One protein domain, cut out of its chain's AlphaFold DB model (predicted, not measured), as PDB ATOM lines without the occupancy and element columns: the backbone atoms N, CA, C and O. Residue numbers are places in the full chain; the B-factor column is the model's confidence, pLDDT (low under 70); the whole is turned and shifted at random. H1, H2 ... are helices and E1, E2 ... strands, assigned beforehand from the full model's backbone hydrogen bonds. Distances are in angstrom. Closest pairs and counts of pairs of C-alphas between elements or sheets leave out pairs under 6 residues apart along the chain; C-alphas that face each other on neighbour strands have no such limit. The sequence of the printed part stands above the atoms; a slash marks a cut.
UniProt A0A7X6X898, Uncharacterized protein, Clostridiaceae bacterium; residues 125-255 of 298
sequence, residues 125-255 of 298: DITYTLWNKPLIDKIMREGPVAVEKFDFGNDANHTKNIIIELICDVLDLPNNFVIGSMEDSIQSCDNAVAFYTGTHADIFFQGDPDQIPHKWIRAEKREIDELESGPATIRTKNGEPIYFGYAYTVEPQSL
ATOM      1  N   ASP A 125     126.788 144.322 149.669       94.50
ATOM      2  CA  ASP A 125     127.949 144.947 150.283       94.50
ATOM      3  C   ASP A 125     127.588 145.360 151.703       94.50
ATOM      4  O   ASP A 125     126.513 145.907 151.948       94.50
ATOM      5  N   ILE A 126     128.480 145.068 152.643       94.81
ATOM      6  CA  ILE A 126     128.241 145.324 154.056       94.81
ATOM      7  C   ILE A 126     129.096 146.499 154.501       94.81
ATOM      8  O   ILE A 126     130.323 146.463 154.388       94.81
ATOM      9  N   THR A 127     128.442 147.510 155.064       93.75
ATOM     10  CA  THR A 127     129.091 148.645 155.712       93.75
ATOM     11  C   THR A 127     129.250 148.389 157.209       93.75
ATOM     12  O   THR A 127     128.299 148.011 157.896       93.75
ATOM     13  N   TYR A 128     130.457 148.616 157.725       92.88
ATOM     14  CA  TYR A 128     130.765 148.572 159.154       92.88
ATOM     15  C   TYR A 128     131.548 149.802 159.590       92.88
ATOM     16  O   TYR A 128     132.278 150.398 158.799       92.88
ATOM     17  N   THR A 129     131.402 150.176 160.862       92.50
ATOM     18  CA  THR A 129     132.078 151.356 161.420       92.50
ATOM     19  C   THR A 129     133.007 150.978 162.564       92.50
ATOM     20  O   THR A 129     132.606 150.272 163.488       92.50
ATOM     21  N   LEU A 130     134.244 151.471 162.523       92.38
ATOM     22  CA  LEU A 130     135.199 151.349 163.624       92.38
ATOM     23  C   LEU A 130     135.393 152.711 164.288       92.38
ATOM     24  O   LEU A 130     135.675 153.702 163.612       92.38
ATOM     25  N   TRP A 131     135.254 152.751 165.609       92.88
ATOM     26  CA  TRP A 131     135.318 153.965 166.422       92.88
ATOM     27  C   TRP A 131     136.582 153.993 167.279       92.88
ATOM     28  O   TRP A 131     136.948 152.984 167.869       92.88
ATOM     29  N   ASN A 132     137.221 155.155 167.408       93.62
ATOM     30  CA  ASN A 132     138.381 155.346 168.276       93.62
ATOM     31  C   ASN A 132     137.918 155.630 169.707       93.62
ATOM     32  O   ASN A 132     137.725 156.787 170.099       93.62
ATOM     33  N   LYS A 133     137.723 154.572 170.493       92.94
ATOM     34  CA  LYS A 133     137.169 154.696 171.841       92.94
ATOM     35  C   LYS A 133     138.047 155.533 172.775       92.94
ATOM     36  O   LYS A 133     137.502 156.446 173.398       92.94
ATOM     37  N   PRO A 134     139.378 155.330 172.860       94.06
ATOM     38  CA  PRO A 134     140.211 156.146 173.740       94.06
ATOM     39  C   PRO A 134     140.170 157.638 173.402       94.06
ATOM     40  O   PRO A 134     140.183 158.473 174.308       94.06
ATOM     41  N   LEU A 135     140.094 157.987 172.115       91.81
ATOM     42  CA  LEU A 135     139.961 159.374 171.672       91.81
ATOM     43  C   LEU A 135     138.606 159.972 172.066       91.81
ATOM     44  O   LEU A 135     138.575 161.081 172.604       91.81
ATOM     45  N   ILE A 136     137.511 159.238 171.847       92.81
ATOM     46  CA  ILE A 136     136.159 159.645 172.258       92.81
ATOM     47  C   ILE A 136     136.125 159.875 173.775       92.81
ATOM     48  O   ILE A 136     135.784 160.970 174.227       92.81
ATOM     49  N   ASP A 137     136.576 158.894 174.560       93.00
ATOM     50  CA  ASP A 137     136.591 158.953 176.025       93.00
ATOM     51  C   ASP A 137     137.467 160.095 176.551       93.00
ATOM     52  O   ASP A 137     137.182 160.683 177.599       93.00
ATOM     53  N   LYS A 138     138.568 160.404 175.857       91.88
ATOM     54  CA  LYS A 138     139.435 161.535 176.195       91.88
ATOM     55  C   LYS A 138     138.723 162.861 175.959       91.88
ATOM     56  O   LYS A 138     138.756 163.722 176.830       91.88
ATOM     57  N   ILE A 139     138.070 163.034 174.813       90.06
ATOM     58  CA  ILE A 139     137.382 164.287 174.477       90.06
ATOM     59  C   ILE A 139     136.177 164.507 175.391       90.06
ATOM     60  O   ILE A 139     135.959 165.628 175.833       90.06
ATOM     61  N   MET A 140     135.439 163.453 175.741       90.81
ATOM     62  CA  MET A 140     134.317 163.569 176.675       90.81
ATOM     63  C   MET A 140     134.756 163.971 178.093       90.81
ATOM     64  O   MET A 140     134.040 164.707 178.765       90.81
ATOM     65  N   ARG A 141     135.930 163.510 178.559       89.62
ATOM     66  CA  ARG A 141     136.429 163.778 179.925       89.62
ATOM     67  C   ARG A 141     137.266 165.046 180.052       89.62
ATOM     68  O   ARG A 141     137.169 165.745 181.054       89.62
ATOM     69  N   GLU A 142     138.133 165.296 179.078       88.12
ATOM     70  CA  GLU A 142     139.162 166.344 179.113       88.12
ATOM     71  C   GLU A 142     138.892 167.458 178.094       88.12
ATOM     72  O   GLU A 142     139.710 168.367 177.923       88.12
ATOM     73  N   GLY A 143     137.773 167.373 177.373       80.06
ATOM     74  CA  GLY A 143     137.373 168.369 176.396       80.06
ATOM     75  C   GLY A 143     137.157 169.749 177.023       80.06
ATOM     76  O   GLY A 143     136.869 169.873 178.213       80.06
ATOM     77  N   PRO A 144     137.256 170.820 176.216       79.38
ATOM     78  CA  PRO A 144     136.994 172.183 176.682       79.38
ATOM     79  C   PRO A 144     135.525 172.403 177.076       79.38
ATOM     80  O   PRO A 144     135.196 173.397 177.719       79.38
ATOM     81  N   VAL A 145     134.647 171.495 176.659       82.88
ATOM     82  CA  VAL A 145     133.214 171.501 176.913       82.88
ATOM     83  C   VAL A 145     132.885 170.209 177.653       82.88
ATOM     84  O   VAL A 145     133.288 169.136 177.210       82.88
ATOM     85  N   ALA A 146     132.162 170.302 178.770       85.12
ATOM     86  CA  ALA A 146     131.647 169.124 179.460       85.12
ATOM     87  C   ALA A 146     130.567 168.473 178.588       85.12
ATOM     88  O   ALA A 146     129.568 169.116 178.271       85.12
ATOM     89  N   VAL A 147     130.796 167.229 178.172       90.94
ATOM     90  CA  VAL A 147     129.913 166.482 177.273       90.94
ATOM     91  C   VAL A 147     129.372 165.263 178.003       90.94
ATOM     92  O   VAL A 147     130.120 164.505 178.611       90.94
ATOM     93  N   GLU A 148     128.066 165.050 177.903       91.38
ATOM     94  CA  GLU A 148     127.378 163.945 178.573       91.38
ATOM     95  C   GLU A 148     127.360 162.669 177.733       91.38
ATOM     96  O   GLU A 148     127.390 161.561 178.270       91.38
ATOM     97  N   LYS A 149     127.295 162.814 176.406       92.69
ATOM     98  CA  LYS A 149     127.115 161.689 175.493       92.69
ATOM     99  C   LYS A 149     127.823 161.910 174.160       92.69
ATOM    100  O   LYS A 149     127.829 163.016 173.620       92.69
ATOM    101  N   PHE A 150     128.364 160.823 173.623       93.00
ATOM    102  CA  PHE A 150     128.744 160.703 172.222       93.00
ATOM    103  C   PHE A 150     127.587 160.057 171.454       93.00
ATOM    104  O   PHE A 150     127.208 158.916 171.726       93.00
ATOM    105  N   ASP A 151     126.982 160.820 170.551       92.00
ATOM    106  CA  ASP A 151     125.872 160.401 169.707       92.00
ATOM    107  C   ASP A 151     126.377 160.144 168.292       92.00
ATOM    108  O   ASP A 151     127.023 161.000 167.686       92.00
ATOM    109  N   PHE A 152     126.094 158.958 167.771       86.12
ATOM    110  CA  PHE A 152     126.562 158.530 166.464       86.12
ATOM    111  C   PHE A 152     125.447 157.805 165.719       86.12
ATOM    112  O   PHE A 152     124.775 156.928 166.264       86.12
ATOM    113  N   GLY A 153     125.255 158.190 164.458       74.88
ATOM    114  CA  GLY A 153     124.457 157.419 163.516       74.88
ATOM    115  C   GLY A 153     125.317 156.306 162.939       74.88
ATOM    116  O   GLY A 153     126.432 156.568 162.496       74.88
ATOM    117  N   ASN A 154     124.804 155.083 162.946       75.44
ATOM    118  CA  ASN A 154     125.400 153.996 162.185       75.44
ATOM    119  C   ASN A 154     124.543 153.720 160.955       75.44
ATOM    120  O   ASN A 154     123.314 153.720 161.045       75.44
ATOM    121  N   ASP A 155     125.196 153.425 159.836       82.06
ATOM    122  CA  ASP A 155     124.500 152.954 158.646       82.06
ATOM    123  C   ASP A 155     123.925 151.562 158.901       82.06
ATOM    124  O   ASP A 155     124.633 150.629 159.299       82.06
ATOM    125  N   ALA A 156     122.621 151.430 158.681       91.25
ATOM    126  CA  ALA A 156     121.965 150.140 158.701       91.25
ATOM    127  C   ALA A 156     122.203 149.425 157.364       91.25
ATOM    128  O   ALA A 156     122.018 149.984 156.285       91.25
ATOM    129  N   ASN A 157     122.592 148.161 157.449       94.56
ATOM    130  CA  ASN A 157     122.651 147.245 156.323       94.56
ATOM    131  C   ASN A 157     121.266 146.633 156.156       94.56
ATOM    132  O   ASN A 157     120.790 145.951 157.064       94.56
ATOM    133  N   HIS A 158     120.626 146.879 155.019       93.88
ATOM    134  CA  HIS A 158     119.283 146.389 154.719       93.88
ATOM    135  C   HIS A 158     119.333 145.145 153.836       93.88
ATOM    136  O   HIS A 158     120.298 144.903 153.108       93.88
ATOM    137  N   THR A 159     118.271 144.349 153.873       94.62
ATOM    138  CA  THR A 159     118.069 143.256 152.920       94.62
ATOM    139  C   THR A 159     118.191 143.723 151.469       94.62
ATOM    140  O   THR A 159     117.529 144.665 151.039       94.62
ATOM    141  N   LYS A 160     118.965 142.983 150.680       93.50
ATOM    142  CA  LYS A 160     119.270 143.253 149.272       93.50
ATOM    143  C   LYS A 160     118.097 143.029 148.323       93.50
ATOM    144  O   LYS A 160     118.086 143.571 147.221       93.50
ATOM    145  N   ASN A 161     117.172 142.134 148.661       91.19
ATOM    146  CA  ASN A 161     116.094 141.761 147.752       91.19
ATOM    147  C   ASN A 161     114.845 141.260 148.484       91.19
ATOM    148  O   ASN A 161     114.883 140.901 149.657       91.19
ATOM    149  N   ILE A 162     113.739 141.188 147.748       90.38
ATOM    150  CA  ILE A 162     112.430 140.815 148.291       90.38
ATOM    151  C   ILE A 162     112.349 139.363 148.811       90.38
ATOM    152  O   ILE A 162     111.508 139.057 149.652       90.38
ATOM    153  N   ILE A 163     113.205 138.448 148.332       93.06
ATOM    154  CA  ILE A 163     113.187 137.044 148.774       93.06
ATOM    155  C   ILE A 163     113.720 136.919 150.195       93.06
ATOM    156  O   ILE A 163     113.094 136.262 151.023       93.06
ATOM    157  N   ILE A 164     114.853 137.555 150.491       95.19
ATOM    158  CA  ILE A 164     115.376 137.570 151.859       95.19
ATOM    159  C   ILE A 164     114.473 138.387 152.789       95.19
ATOM    160  O   ILE A 164     114.262 137.962 153.916       95.19
ATOM    161  N   GLU A 165     113.858 139.471 152.308       94.31
ATOM    162  CA  GLU A 165     112.862 140.230 153.076       94.31
ATOM    163  C   GLU A 165     111.685 139.328 153.502       94.31
ATOM    164  O   GLU A 165     111.299 139.302 154.671       94.31
ATOM    165  N   LEU A 166     111.179 138.487 152.588       94.81
ATOM    166  CA  LEU A 166     110.163 137.477 152.900       94.81
ATOM    167  C   LEU A 166     110.668 136.405 153.881       94.81
ATOM    168  O   LEU A 166     109.922 135.993 154.765       94.81
ATOM    169  N   ILE A 167     111.911 135.932 153.737       96.75
ATOM    170  CA  ILE A 167     112.503 134.960 154.673       96.75
ATOM    171  C   ILE A 167     112.601 135.565 156.077       96.75
ATOM    172  O   ILE A 167     112.283 134.881 157.049       96.75
ATOM    173  N   CYS A 168     113.014 136.830 156.188       96.50
ATOM    174  CA  CYS A 168     113.077 137.532 157.463       96.50
ATOM    175  C   CYS A 168     111.692 137.638 158.104       96.50
ATOM    176  O   CYS A 168     111.545 137.300 159.274       96.50
ATOM    177  N   ASP A 169     110.670 138.006 157.330       95.31
ATOM    178  CA  ASP A 169     109.284 138.090 157.796       95.31
ATOM    179  C   ASP A 169     108.738 136.736 158.281       95.31
ATOM    180  O   ASP A 169     108.198 136.629 159.380       95.31
ATOM    181  N   VAL A 170     108.929 135.671 157.494       95.44
ATOM    182  CA  VAL A 170     108.455 134.316 157.831       95.44
ATOM    183  C   VAL A 170     109.131 133.765 159.090       95.44
ATOM    184  O   VAL A 170     108.512 133.014 159.847       95.44
ATOM    185  N   LEU A 171     110.400 134.110 159.313       96.75
ATOM    186  CA  LEU A 171     111.199 133.605 160.429       96.75
ATOM    187  C   LEU A 171     111.254 134.547 161.638       96.75
ATOM    188  O   LEU A 171     111.959 134.222 162.598       96.75
ATOM    189  N   ASP A 172     110.531 135.671 161.594       96.56
ATOM    190  CA  ASP A 172     110.565 136.728 162.612       96.56
ATOM    191  C   ASP A 172     112.010 137.178 162.912       96.56
ATOM    192  O   ASP A 172     112.526 137.096 164.033       96.56
ATOM    193  N   LEU A 173     112.722 137.553 161.846       96.56
ATOM    194  CA  LEU A 173     114.100 138.035 161.878       96.56
ATOM    195  C   LEU A 173     114.150 139.523 161.528       96.56
ATOM    196  O   LEU A 173     113.355 139.990 160.709       96.56
ATOM    197  N   PRO A 174     115.120 140.270 162.081       94.75
ATOM    198  CA  PRO A 174     115.352 141.638 161.649       94.75
ATOM    199  C   PRO A 174     115.750 141.673 160.164       94.75
ATOM    200  O   PRO A 174     116.542 140.854 159.697       94.75
ATOM    201  N   ASN A 175     115.212 142.646 159.428       92.56
ATOM    202  CA  ASN A 175     115.542 142.897 158.020       92.56
ATOM    203  C   ASN A 175     116.669 143.924 157.824       92.56
ATOM    204  O   ASN A 175     117.027 144.282 156.702       92.56
ATOM    205  N   ASN A 176     117.229 144.415 158.921       94.31
ATOM    206  CA  ASN A 176     118.388 145.276 158.902       94.31
ATOM    207  C   ASN A 176     119.264 145.019 160.121       94.31
ATOM    208  O   ASN A 176     118.808 144.479 161.132       94.31
ATOM    209  N   PHE A 177     120.527 145.403 160.016       94.69
ATOM    210  CA  PHE A 177     121.450 145.360 161.136       94.69
ATOM    211  C   PHE A 177     122.491 146.461 161.028       94.69
ATOM    212  O   PHE A 177     122.787 146.988 159.958       94.69
ATOM    213  N   VAL A 178     123.106 146.753 162.160       93.38
ATOM    214  CA  VAL A 178     124.251 147.643 162.263       93.38
ATOM    215  C   VAL A 178     125.419 146.826 162.786       93.38
ATOM    216  O   VAL A 178     125.262 146.102 163.768       93.38
ATOM    217  N   ILE A 179     126.583 146.951 162.152       93.25
ATOM    218  CA  ILE A 179     127.820 146.338 162.638       93.25
ATOM    219  C   ILE A 179     128.919 147.382 162.801       93.25
ATOM    220  O   ILE A 179     129.034 148.346 162.042       93.25
ATOM    221  N   GLY A 180     129.745 147.170 163.812       90.31
ATOM    222  CA  GLY A 180     130.849 148.049 164.133       90.31
ATOM    223  C   GLY A 180     131.465 147.692 165.471       90.31
ATOM    224  O   GLY A 180     130.951 146.841 166.196       90.31
ATOM    225  N   SER A 181     132.570 148.349 165.787       90.56
ATOM    226  CA  SER A 181     133.310 148.108 167.019       90.56
ATOM    227  C   SER A 181     133.941 149.391 167.546       90.56
ATOM    228  O   SER A 181     134.087 150.390 166.838       90.56
ATOM    229  N   MET A 182     134.260 149.359 168.833       90.00
ATOM    230  CA  MET A 182     134.919 150.419 169.577       90.00
ATOM    231  C   MET A 182     136.355 149.972 169.836       90.00
ATOM    232  O   MET A 182     136.601 149.172 170.736       90.00
ATOM    233  N   GLU A 183     137.276 150.481 169.031       88.25
ATOM    234  CA  GLU A 183     138.668 150.048 168.962       88.25
ATOM    235  C   GLU A 183     139.588 150.940 169.802       88.25
ATOM    236  O   GLU A 183     139.347 152.142 169.969       88.25
ATOM    237  N   ASP A 184     140.692 150.359 170.280       81.38
ATOM    238  CA  ASP A 184     141.742 151.088 171.006       81.38
ATOM    239  C   ASP A 184     142.528 152.038 170.090       81.38
ATOM    240  O   ASP A 184     143.025 153.084 170.513       81.38
ATOM    241  N   SER A 185     142.633 151.687 168.810       76.38
ATOM    242  CA  SER A 185     143.217 152.542 167.787       76.38
ATOM    243  C   SER A 185     142.628 152.213 166.427       76.38
ATOM    244  O   SER A 185     142.468 151.044 166.091       76.38
ATOM    245  N   ILE A 186     142.390 153.246 165.627       80.06
ATOM    246  CA  ILE A 186     142.000 153.111 164.226       80.06
ATOM    247  C   ILE A 186     142.986 153.894 163.367       80.06
ATOM    248  O   ILE A 186     143.447 154.971 163.757       80.06
ATOM    249  N   GLN A 187     143.301 153.355 162.198       66.69
ATOM    250  CA  GLN A 187     143.989 154.079 161.139       66.69
ATOM    251  C   GLN A 187     143.079 154.088 159.917       66.69
ATOM    252  O   GLN A 187     142.376 153.109 159.659       66.69
ATOM    253  N   SER A 188     143.089 155.193 159.171       66.31
ATOM    254  CA  SER A 188     142.496 155.190 157.837       66.31
ATOM    255  C   SER A 188     143.232 154.138 157.009       66.31
ATOM    256  O   SER A 188     144.455 154.201 156.886       66.31
ATOM    257  N   CYS A 189     142.497 153.169 156.476       67.88
ATOM    258  CA  CYS A 189     143.016 152.190 155.524       67.88
ATOM    259  C   CYS A 189     142.459 152.508 154.133       67.88
ATOM    260  O   CYS A 189     141.433 153.181 154.025       67.88
ATOM    261  N   ASP A 190     143.100 151.995 153.082       64.94
ATOM    262  CA  ASP A 190     142.756 152.283 151.678       64.94
ATOM    263  C   ASP A 190     141.308 151.923 151.292       64.94
ATOM    264  O   ASP A 190     140.797 152.388 150.279       64.94
ATOM    265  N   ASN A 191     140.637 151.087 152.086       75.50
ATOM    266  CA  ASN A 191     139.263 150.633 151.877       75.50
ATOM    267  C   ASN A 191     138.220 151.370 152.736       75.50
ATOM    268  O   ASN A 191     137.047 150.982 152.737       75.50
ATOM    269  N   ALA A 192     138.622 152.383 153.507       86.69
ATOM    270  CA  ALA A 192     137.653 153.278 154.119       86.69
ATOM    271  C   ALA A 192     136.866 153.978 152.999       86.69
ATOM    272  O   ALA A 192     137.415 154.294 151.947       86.69
ATOM    273  N   VAL A 193     135.573 154.200 153.214       90.00
ATOM    274  CA  VAL A 193     134.694 154.914 152.267       90.00
ATOM    275  C   VAL A 193     134.198 156.236 152.845       90.00
ATOM    276  O   VAL A 193     133.802 157.145 152.119       90.00
ATOM    277  N   ALA A 194     134.231 156.354 154.171       90.75
ATOM    278  CA  ALA A 194     133.819 157.541 154.893       90.75
ATOM    279  C   ALA A 194     134.580 157.665 156.214       90.75
ATOM    280  O   ALA A 194     135.098 156.686 156.759       90.75
ATOM    281  N   PHE A 195     134.589 158.871 156.758       90.38
ATOM    282  CA  PHE A 195     135.088 159.178 158.089       90.38
ATOM    283  C   PHE A 195     134.016 159.898 158.904       90.38
ATOM    284  O   PHE A 195     133.077 160.484 158.365       90.38
ATOM    285  N   TYR A 196     134.169 159.864 160.224       91.38
ATOM    286  CA  TYR A 196     133.273 160.545 161.148       91.38
ATOM    287  C   TYR A 196     134.005 161.679 161.847       91.38
ATOM    288  O   TYR A 196     134.961 161.452 162.592       91.38
ATOM    289  N   THR A 197     133.533 162.904 161.630       91.75
ATOM    290  CA  THR A 197     133.893 164.055 162.471       91.75
ATOM    291  C   THR A 197     132.745 164.360 163.422       91.75
ATOM    292  O   THR A 197     131.728 163.673 163.397       91.75
ATOM    293  N   GLY A 198     132.892 165.337 164.311       90.50
ATOM    294  CA  GLY A 198     131.832 165.649 165.263       90.50
ATOM    295  C   GLY A 198     131.725 167.123 165.581       90.50
ATOM    296  O   GLY A 198     132.696 167.874 165.458       90.50
ATOM    297  N   THR A 199     130.532 167.518 166.006       91.88
ATOM    298  CA  THR A 199     130.205 168.869 166.467       91.88
ATOM    299  C   THR A 199     129.617 168.800 167.876       91.88
ATOM    300  O   THR A 199     129.047 167.784 168.278       91.88
ATOM    301  N   HIS A 200     129.770 169.870 168.657       91.50
ATOM    302  CA  HIS A 200     129.051 169.981 169.927       91.50
ATOM    303  C   HIS A 200     127.613 170.421 169.646       91.50
ATOM    304  O   HIS A 200     127.405 171.440 168.987       91.50
ATOM    305  N   ALA A 201     126.642 169.696 170.187       90.50
ATOM    306  CA  ALA A 201     125.223 169.986 170.043       90.50
ATOM    307  C   ALA A 201     124.565 170.174 171.413       90.50
ATOM    308  O   ALA A 201     124.887 169.462 172.366       90.50
ATOM    309  N   ASP A 202     123.638 171.127 171.493       91.12
ATOM    310  CA  ASP A 202     122.721 171.272 172.624       91.12
ATOM    311  C   ASP A 202     121.446 170.482 172.320       91.12
ATOM    312  O   ASP A 202     120.768 170.737 171.321       91.12
ATOM    313  N   ILE A 203     121.143 169.498 173.162       89.88
ATOM    314  CA  ILE A 203     119.980 168.622 173.032       89.88
ATOM    315  C   ILE A 203     118.963 168.984 174.108       89.88
ATOM    316  O   ILE A 203     119.292 169.051 175.289       89.88
ATOM    317  N   PHE A 204     117.716 169.184 173.688       88.56
ATOM    318  CA  PHE A 204     116.592 169.479 174.572       88.56
ATOM    319  C   PHE A 204     115.634 168.293 174.567       88.56
ATOM    320  O   PHE A 204     115.174 167.867 173.503       88.56
ATOM    321  N   PHE A 205     115.320 167.755 175.743       85.62
ATOM    322  CA  PHE A 205     114.379 166.646 175.849       85.62
ATOM    323  C   PHE A 205     112.936 167.138 175.888       85.62
ATOM    324  O   PHE A 205     112.577 168.067 176.612       85.62
ATOM    325  N   GLN A 206     112.079 166.481 175.109       81.38
ATOM    326  CA  GLN A 206     110.661 166.798 175.083       81.38
ATOM    327  C   GLN A 206     110.022 166.437 176.430       81.38
ATOM    328  O   GLN A 206     110.048 165.280 176.844       81.38
ATOM    329  N   GLY A 207     109.430 167.429 177.095       79.25
ATOM    330  CA  GLY A 207     108.800 167.257 178.407       79.25
ATOM    331  C   GLY A 207     109.666 167.675 179.595       79.25
ATOM    332  O   GLY A 207     109.177 167.587 180.718       79.25
ATOM    333  N   ASP A 208     110.890 168.164 179.368       81.06
ATOM    334  CA  ASP A 208     111.653 168.867 180.401       81.06
ATOM    335  C   ASP A 208     111.094 170.297 180.585       81.06
ATOM    336  O   ASP A 208     111.191 171.113 179.658       81.06
ATOM    337  N   PRO A 209     110.469 170.618 181.736       76.19
ATOM    338  CA  PRO A 209     109.909 171.943 181.990       76.19
ATOM    339  C   PRO A 209     110.980 173.036 182.085       76.19
ATOM    340  O   PRO A 209     110.676 174.192 181.787       76.19
ATOM    341  N   ASP A 210     112.212 172.674 182.447       84.25
ATOM    342  CA  ASP A 210     113.311 173.617 182.653       84.25
ATOM    343  C   ASP A 210     114.134 173.842 181.370       84.25
ATOM    344  O   ASP A 210     114.990 174.729 181.335       84.25
ATOM    345  N   GLN A 211     113.843 173.082 180.299       83.25
ATOM    346  CA  GLN A 211     114.540 173.105 179.003       83.25
ATOM    347  C   GLN A 211     116.064 173.127 179.160       83.25
ATOM    348  O   GLN A 211     116.758 173.921 178.514       83.25
ATOM    349  N   ILE A 212     116.593 172.278 180.038       85.75
ATOM    350  CA  ILE A 212     118.021 172.262 180.330       85.75
ATOM    351  C   ILE A 212     118.744 171.695 179.099       85.75
ATOM    352  O   ILE A 212     118.425 170.592 178.650       85.75
ATOM    353  N   PRO A 213     119.703 172.432 178.506       87.69
ATOM    354  CA  PRO A 213     120.452 171.926 177.367       87.69
ATOM    355  C   PRO A 213     121.429 170.842 177.824       87.69
ATOM    356  O   PRO A 213     122.309 171.091 178.650       87.69
ATOM    357  N   HIS A 214     121.307 169.657 177.234       88.88
ATOM    358  CA  HIS A 214     122.253 168.560 177.404       88.88
ATOM    359  C   HIS A 214     123.318 168.621 176.319       88.88
ATOM    360  O   HIS A 214     123.009 168.626 175.123       88.88
ATOM    361  N   LYS A 215     124.589 168.660 176.722       91.62
ATOM    362  CA  LYS A 215     125.692 168.874 175.782       91.62
ATOM    363  C   LYS A 215     126.217 167.552 175.243       91.62
ATOM    364  O   LYS A 215     126.798 166.761 175.986       91.62
ATOM    365  N   TRP A 216     126.009 167.296 173.957       93.69
ATOM    366  CA  TRP A 216     126.412 166.055 173.291       93.69
ATOM    367  C   TRP A 216     127.465 166.330 172.215       93.69
ATOM    368  O   TRP A 216     127.532 167.428 171.661       93.69
ATOM    369  N   ILE A 217     128.280 165.326 171.892       93.31
ATOM    370  CA  ILE A 217     129.039 165.302 170.637       93.31
ATOM    371  C   ILE A 217     128.196 164.539 169.632       93.31
ATOM    372  O   ILE A 217     127.870 163.381 169.878       93.31
ATOM    373  N   ARG A 218     127.865 165.168 168.508       92.31
ATOM    374  CA  ARG A 218     127.159 164.520 167.407       92.31
ATOM    375  C   ARG A 218     128.150 164.173 166.310       92.31
ATOM    376  O   ARG A 218     128.733 165.077 165.714       92.31
ATOM    377  N   ALA A 219     128.352 162.881 166.076       92.06
ATOM    378  CA  ALA A 219     129.185 162.390 164.994       92.06
ATOM    379  C   ALA A 219     128.438 162.491 163.657       92.06
ATOM    380  O   ALA A 219     127.288 162.068 163.534       92.06
ATOM    381  N   GLU A 220     129.113 163.036 162.653       89.81
ATOM    382  CA  GLU A 220     128.617 163.198 161.293       89.81
ATOM    383  C   GLU A 220     129.506 162.419 160.330       89.81
ATOM    384  O   GLU A 220     130.727 162.604 160.305       89.81
ATOM    385  N   LYS A 221     128.869 161.565 159.527       90.25
ATOM    386  CA  LYS A 221     129.518 160.836 158.439       90.25
ATOM    387  C   LYS A 221     129.841 161.794 157.292       90.25
ATOM    388  O   LYS A 221     129.006 162.617 156.920       90.25
ATOM    389  N   ARG A 222     131.036 161.655 156.728       88.31
ATOM    390  CA  ARG A 222     131.517 162.364 155.537       88.31
ATOM    391  C   ARG A 222     132.193 161.364 154.614       88.31
ATOM    392  O   ARG A 222     132.975 160.543 155.090       88.31
ATOM    393  N   GLU A 223     131.890 161.412 153.324       88.56
ATOM    394  CA  GLU A 223     132.609 160.597 152.340       88.56
ATOM    395  C   GLU A 223     134.067 161.063 152.237       88.56
ATOM    396  O   GLU A 223     134.368 162.236 152.456       88.56
ATOM    397  N   ILE A 224     134.989 160.148 151.924       84.56
ATOM    398  CA  ILE A 224     136.429 160.474 151.855       84.56
ATOM    399  C   ILE A 224     136.738 161.533 150.790       84.56
ATOM    400  O   ILE A 224     137.675 162.311 150.961       84.56
ATOM    401  N   ASP A 225     135.925 161.603 149.738       79.88
ATOM    402  CA  ASP A 225     136.094 162.553 148.639       79.88
ATOM    403  C   ASP A 225     135.524 163.957 148.954       79.88
ATOM    404  O   ASP A 225     135.678 164.887 148.157       79.88
ATOM    405  N   GLU A 226     134.879 164.153 150.113       76.38
ATOM    406  CA  GLU A 226     134.399 165.468 150.550       76.38
ATOM    407  C   GLU A 226     135.535 166.335 151.131       76.38
ATOM    408  O   GLU A 226     136.379 165.874 151.898       76.38
ATOM    409  N   LEU A 227     135.531 167.639 150.809       63.06
ATOM    410  CA  LEU A 227     136.477 168.610 151.381       63.06
ATOM    411  C   LEU A 227     136.403 168.635 152.919       63.06
ATOM    412  O   LEU A 227     135.315 168.671 153.498       63.06
ATOM    413  N   GLU A 228     137.568 168.706 153.577       65.50
ATOM    414  CA  GLU A 228     137.670 168.700 155.039       65.50
ATOM    415  C   GLU A 228     136.810 169.792 155.709       65.50
ATOM    416  O   GLU A 228     137.140 170.974 155.697       65.50
ATOM    417  N   SER A 229     135.769 169.333 156.410       60.06
ATOM    418  CA  SER A 229     135.114 169.882 157.610       60.06
ATOM    419  C   SER A 229     134.747 171.382 157.663       60.06
ATOM    420  O   SER A 229     135.584 172.285 157.699       60.06
ATOM    421  N   GLY A 230     133.449 171.658 157.848       62.91
ATOM    422  CA  GLY A 230     132.939 172.997 158.156       62.91
ATOM    423  C   GLY A 230     133.458 173.570 159.494       62.91
ATOM    424  O   GLY A 230     134.011 172.842 160.328       62.91
ATOM    425  N   PRO A 231     133.262 174.878 159.746       60.22
ATOM    426  CA  PRO A 231     133.847 175.594 160.888       60.22
ATOM    427  C   PRO A 231     133.391 175.096 162.272       60.22
ATOM    428  O   PRO A 231     134.077 175.353 163.255       60.22
ATOM    429  N   ALA A 232     132.272 174.370 162.366       76.00
ATOM    430  CA  ALA A 232     131.723 173.858 163.628       76.00
ATOM    431  C   ALA A 232     132.363 172.538 164.116       76.00
ATOM    432  O   ALA A 232     132.009 172.035 165.183       76.00
ATOM    433  N   THR A 233     133.284 171.972 163.337       87.94
ATOM    434  CA  THR A 233     133.899 170.670 163.616       87.94
ATOM    435  C   THR A 233     134.868 170.749 164.790       87.94
ATOM    436  O   THR A 233     135.655 171.691 164.898       87.94
ATOM    437  N   ILE A 234     134.841 169.740 165.660       89.44
ATOM    438  CA  ILE A 234     135.793 169.601 166.762       89.44
ATOM    439  C   ILE A 234     137.194 169.388 166.179       89.44
ATOM    440  O   ILE A 234     137.416 168.499 165.357       89.44
ATOM    441  N   ARG A 235     138.143 170.219 166.617       89.44
ATOM    442  CA  ARG A 235     139.516 170.261 166.104       89.44
ATOM    443  C   ARG A 235     140.538 170.015 167.208       89.44
ATOM    444  O   ARG A 235     140.290 170.280 168.385       89.44
ATOM    445  N   THR A 236     141.704 169.519 166.819       85.50
ATOM    446  CA  THR A 236     142.884 169.428 167.676       85.50
ATOM    447  C   THR A 236     143.387 170.828 168.042       85.50
ATOM    448  O   THR A 236     142.990 171.837 167.453       85.50
ATOM    449  N   LYS A 237     144.334 170.909 168.985       83.56
ATOM    450  CA  LYS A 237     145.008 172.177 169.330       83.56
ATOM    451  C   LYS A 237     145.731 172.821 168.139       83.56
ATOM    452  O   LYS A 237     145.941 174.028 168.154       83.56
ATOM    453  N   ASN A 238     146.080 172.029 167.124       84.25
ATOM    454  CA  ASN A 238     146.757 172.489 165.914       84.25
ATOM    455  C   ASN A 238     145.769 172.939 164.822       84.25
ATOM    456  O   ASN A 238     146.199 173.366 163.757       84.25
ATOM    457  N   GLY A 239     144.457 172.854 165.071       83.62
ATOM    458  CA  GLY A 239     143.413 173.244 164.120       83.62
ATOM    459  C   GLY A 239     142.982 172.140 163.150       83.62
ATOM    460  O   GLY A 239     142.082 172.372 162.346       83.62
ATOM    461  N   GLU A 240     143.556 170.942 163.237       86.38
ATOM    462  CA  GLU A 240     143.172 169.795 162.400       86.38
ATOM    463  C   GLU A 240     141.847 169.182 162.877       86.38
ATOM    464  O   GLU A 240     141.621 169.128 164.089       86.38
ATOM    465  N   PRO A 241     140.957 168.728 161.981       87.88
ATOM    466  CA  PRO A 241     139.727 168.048 162.379       87.88
ATOM    467  C   PRO A 241     140.023 166.756 163.152       87.88
ATOM    468  O   PRO A 241     140.979 166.038 162.866       87.88
ATOM    469  N   ILE A 242     139.191 166.459 164.150       89.56
ATOM    470  CA  ILE A 242     139.257 165.192 164.877       89.56
ATOM    471  C   ILE A 242     138.396 164.149 164.163       89.56
ATOM    472  O   ILE A 242     137.192 164.341 163.985       89.56
ATOM    473  N   TYR A 243     139.020 163.021 163.831       90.38
ATOM    474  CA  TYR A 243     138.366 161.845 163.267       90.38
ATOM    475  C   TYR A 243     138.035 160.849 164.380       90.38
ATOM    476  O   TYR A 243     138.926 160.288 165.018       90.38
ATOM    477  N   PHE A 244     136.745 160.647 164.634       92.38
ATOM    478  CA  PHE A 244     136.255 159.746 165.678       92.38
ATOM    479  C   PHE A 244     136.137 158.295 165.207       92.38
ATOM    480  O   PHE A 244     136.154 157.385 166.032       92.38
ATOM    481  N   GLY A 245     136.010 158.073 163.900       92.31
ATOM    482  CA  GLY A 245     135.747 156.760 163.327       92.31
ATOM    483  C   GLY A 245     135.887 156.744 161.812       92.31
ATOM    484  O   GLY A 245     135.898 157.800 161.177       92.31
ATOM    485  N   TYR A 246     135.931 155.541 161.247       91.75
ATOM    486  CA  TYR A 246     135.888 155.303 159.804       91.75
ATOM    487  C   TYR A 246     134.809 154.274 159.470       91.75
ATOM    488  O   TYR A 246     134.618 153.304 160.208       91.75
ATOM    489  N   ALA A 247     134.113 154.501 158.357       91.88
ATOM    490  CA  ALA A 247     133.207 153.531 157.764       91.88
ATOM    491  C   ALA A 247     133.927 152.801 156.629       91.88
ATOM    492  O   ALA A 247     134.611 153.421 155.809       91.88
ATOM    493  N   TYR A 248     133.721 151.496 156.563       90.81
ATOM    494  CA  TYR A 248     134.300 150.609 155.566       90.81
ATOM    495  C   TYR A 248     133.179 149.833 154.898       90.81
ATOM    496  O   TYR A 248     132.201 149.482 155.559       90.81
ATOM    497  N   THR A 249     133.349 149.516 153.620       92.06
ATOM    498  CA  THR A 249     132.422 148.656 152.882       92.06
ATOM    499  C   THR A 249     133.167 147.438 152.367       92.06
ATOM    500  O   THR A 249     134.295 147.547 151.884       92.06
ATOM    501  N   VAL A 250     132.550 146.265 152.484       92.38
ATOM    502  CA  VAL A 250     133.131 145.010 152.013       92.38
ATOM    503  C   VAL A 250     132.105 144.172 151.269       92.38
ATOM    504  O   VAL A 250     130.996 143.955 151.751       92.38
ATOM    505  N   GLU A 251     132.502 143.643 150.113       94.19
ATOM    506  CA  GLU A 251     131.785 142.546 149.471       94.19
ATOM    507  C   GLU A 251     132.160 141.235 150.194       94.19
ATOM    508  O   GLU A 251     133.310 140.799 150.088       94.19
ATOM    509  N   PRO A 252     131.243 140.545 150.900       95.19
ATOM    510  CA  PRO A 252     131.605 139.407 151.754       95.19
ATOM    511  C   PRO A 252     132.326 138.269 151.022       95.19
ATOM    512  O   PRO A 252     133.178 137.601 151.602       95.19
ATOM    513  N   GLN A 253     132.024 138.040 149.739       93.38
ATOM    514  CA  GLN A 253     132.686 136.981 148.966       93.38
ATOM    515  C   GLN A 253     134.131 137.311 148.586       93.38
ATOM    516  O   GLN A 253     134.919 136.390 148.389       93.38
ATOM    517  N   SER A 254     134.513 138.590 148.559       92.31
ATOM    518  CA  SER A 254     135.899 139.003 148.296       92.31
ATOM    519  C   SER A 254     136.867 138.597 149.419       92.31
ATOM    520  O   SER A 254     138.083 138.564 149.225       92.31
ATOM    521  N   LEU A 255     136.331 138.242 150.595       92.06
ATOM    522  CA  LEU A 255     137.094 137.833 151.773       92.06
ATOM    523  C   LEU A 255     137.537 136.364 151.747       92.06
ATOM    524  O   LEU A 255     138.306 135.952 152.613       92.06
TER     525      LEU A 255
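Overview. This is residues 125 to 255 of the 298 residues of an uncharacterized protein of Clostridiaceae bacterium (UniProt A0A7X6X898). A six-stranded sheet curls like part of a barrel, and helix H1 sits at the open side, near both edge strands E2 and E3. From E2 the chain runs out along an arm to the far helix H2 and back to E3, while the turn of the long E4 and E5 hairpin, residues 204 to 213, reaches out elsewhere. The printed part has 131 residues, with three named helices and six named strands in the order E1 H1 E2 H2 E3 E4 E5 E6 H3; the class is mixed, helices and strands. The sheet runs E2 E5 E4 E6 E1 E3 and is mixed. The whole is loose, with a radius of gyration of the C-alphas of 17.7 A and spans of 50 by 44 by 26 A.

Arrangement. E1, residues 126 to 132, is the parallel neighbour of E3, residues 179 to 183, at 21 degrees, with N 131 and O 181 2.9 A apart. H1, residues 133 to 142, is on one face of the strongly twisted sheet, making two layers, a helix over a sheet. Its height over the sheet is 8.4 A, and it lies over E2, residues 149 to 152, slantwise to the strands at 43 degrees on the local plane. The closest C-alphas of H1 and E3 are those of Lys 133 and Met 182, 5.3 A apart. H2, residues 162 to 170, is not on the sheet; residues 157 to 158 and 176 to 177, on its two sides along the chain, pair antiparallel. E4, residues 192 to 203, bends by 63 degrees at residue 200 and forms a hairpin with E5, residues 214 to 223, with N 201 and O 216 2.8 A apart. E2 and E5 are parallel, with N 151 and O 217 2.8 A apart. E6, residues 245 to 250, is antiparallel to E4, with N 196 and O 245 2.9 A apart, and to E1, with N 128 and O 248 2.9 A apart. H3, residues 252 to 255, is not on the sheet. In H1 and H2 every O i to N i+4 pair is within hydrogen-bond range; H3 is too short for such a pair.

Along the chain. E1 begins at C-alpha 126, (128.241, 145.324, 154.056), and measures 20.1 A; H1 measures 13.9 A, E4 30.1 A, E5 28.3 A and E6 16.5 A. H2 ends at C-alpha 170, (108.455, 134.316, 157.831). H3 ends at C-alpha 255, (137.094, 137.833, 151.773).

Size, cuts and confidence. The two C-alphas farthest apart, those of Val 170 and Asn 238, are 54.7 A apart. The printed part has no cut. E5 to E6, with 21 residues between them, is the long link. The mean pLDDT of the printed part is 87.8; residues 187 to 190 and 227 to 231 are under 70.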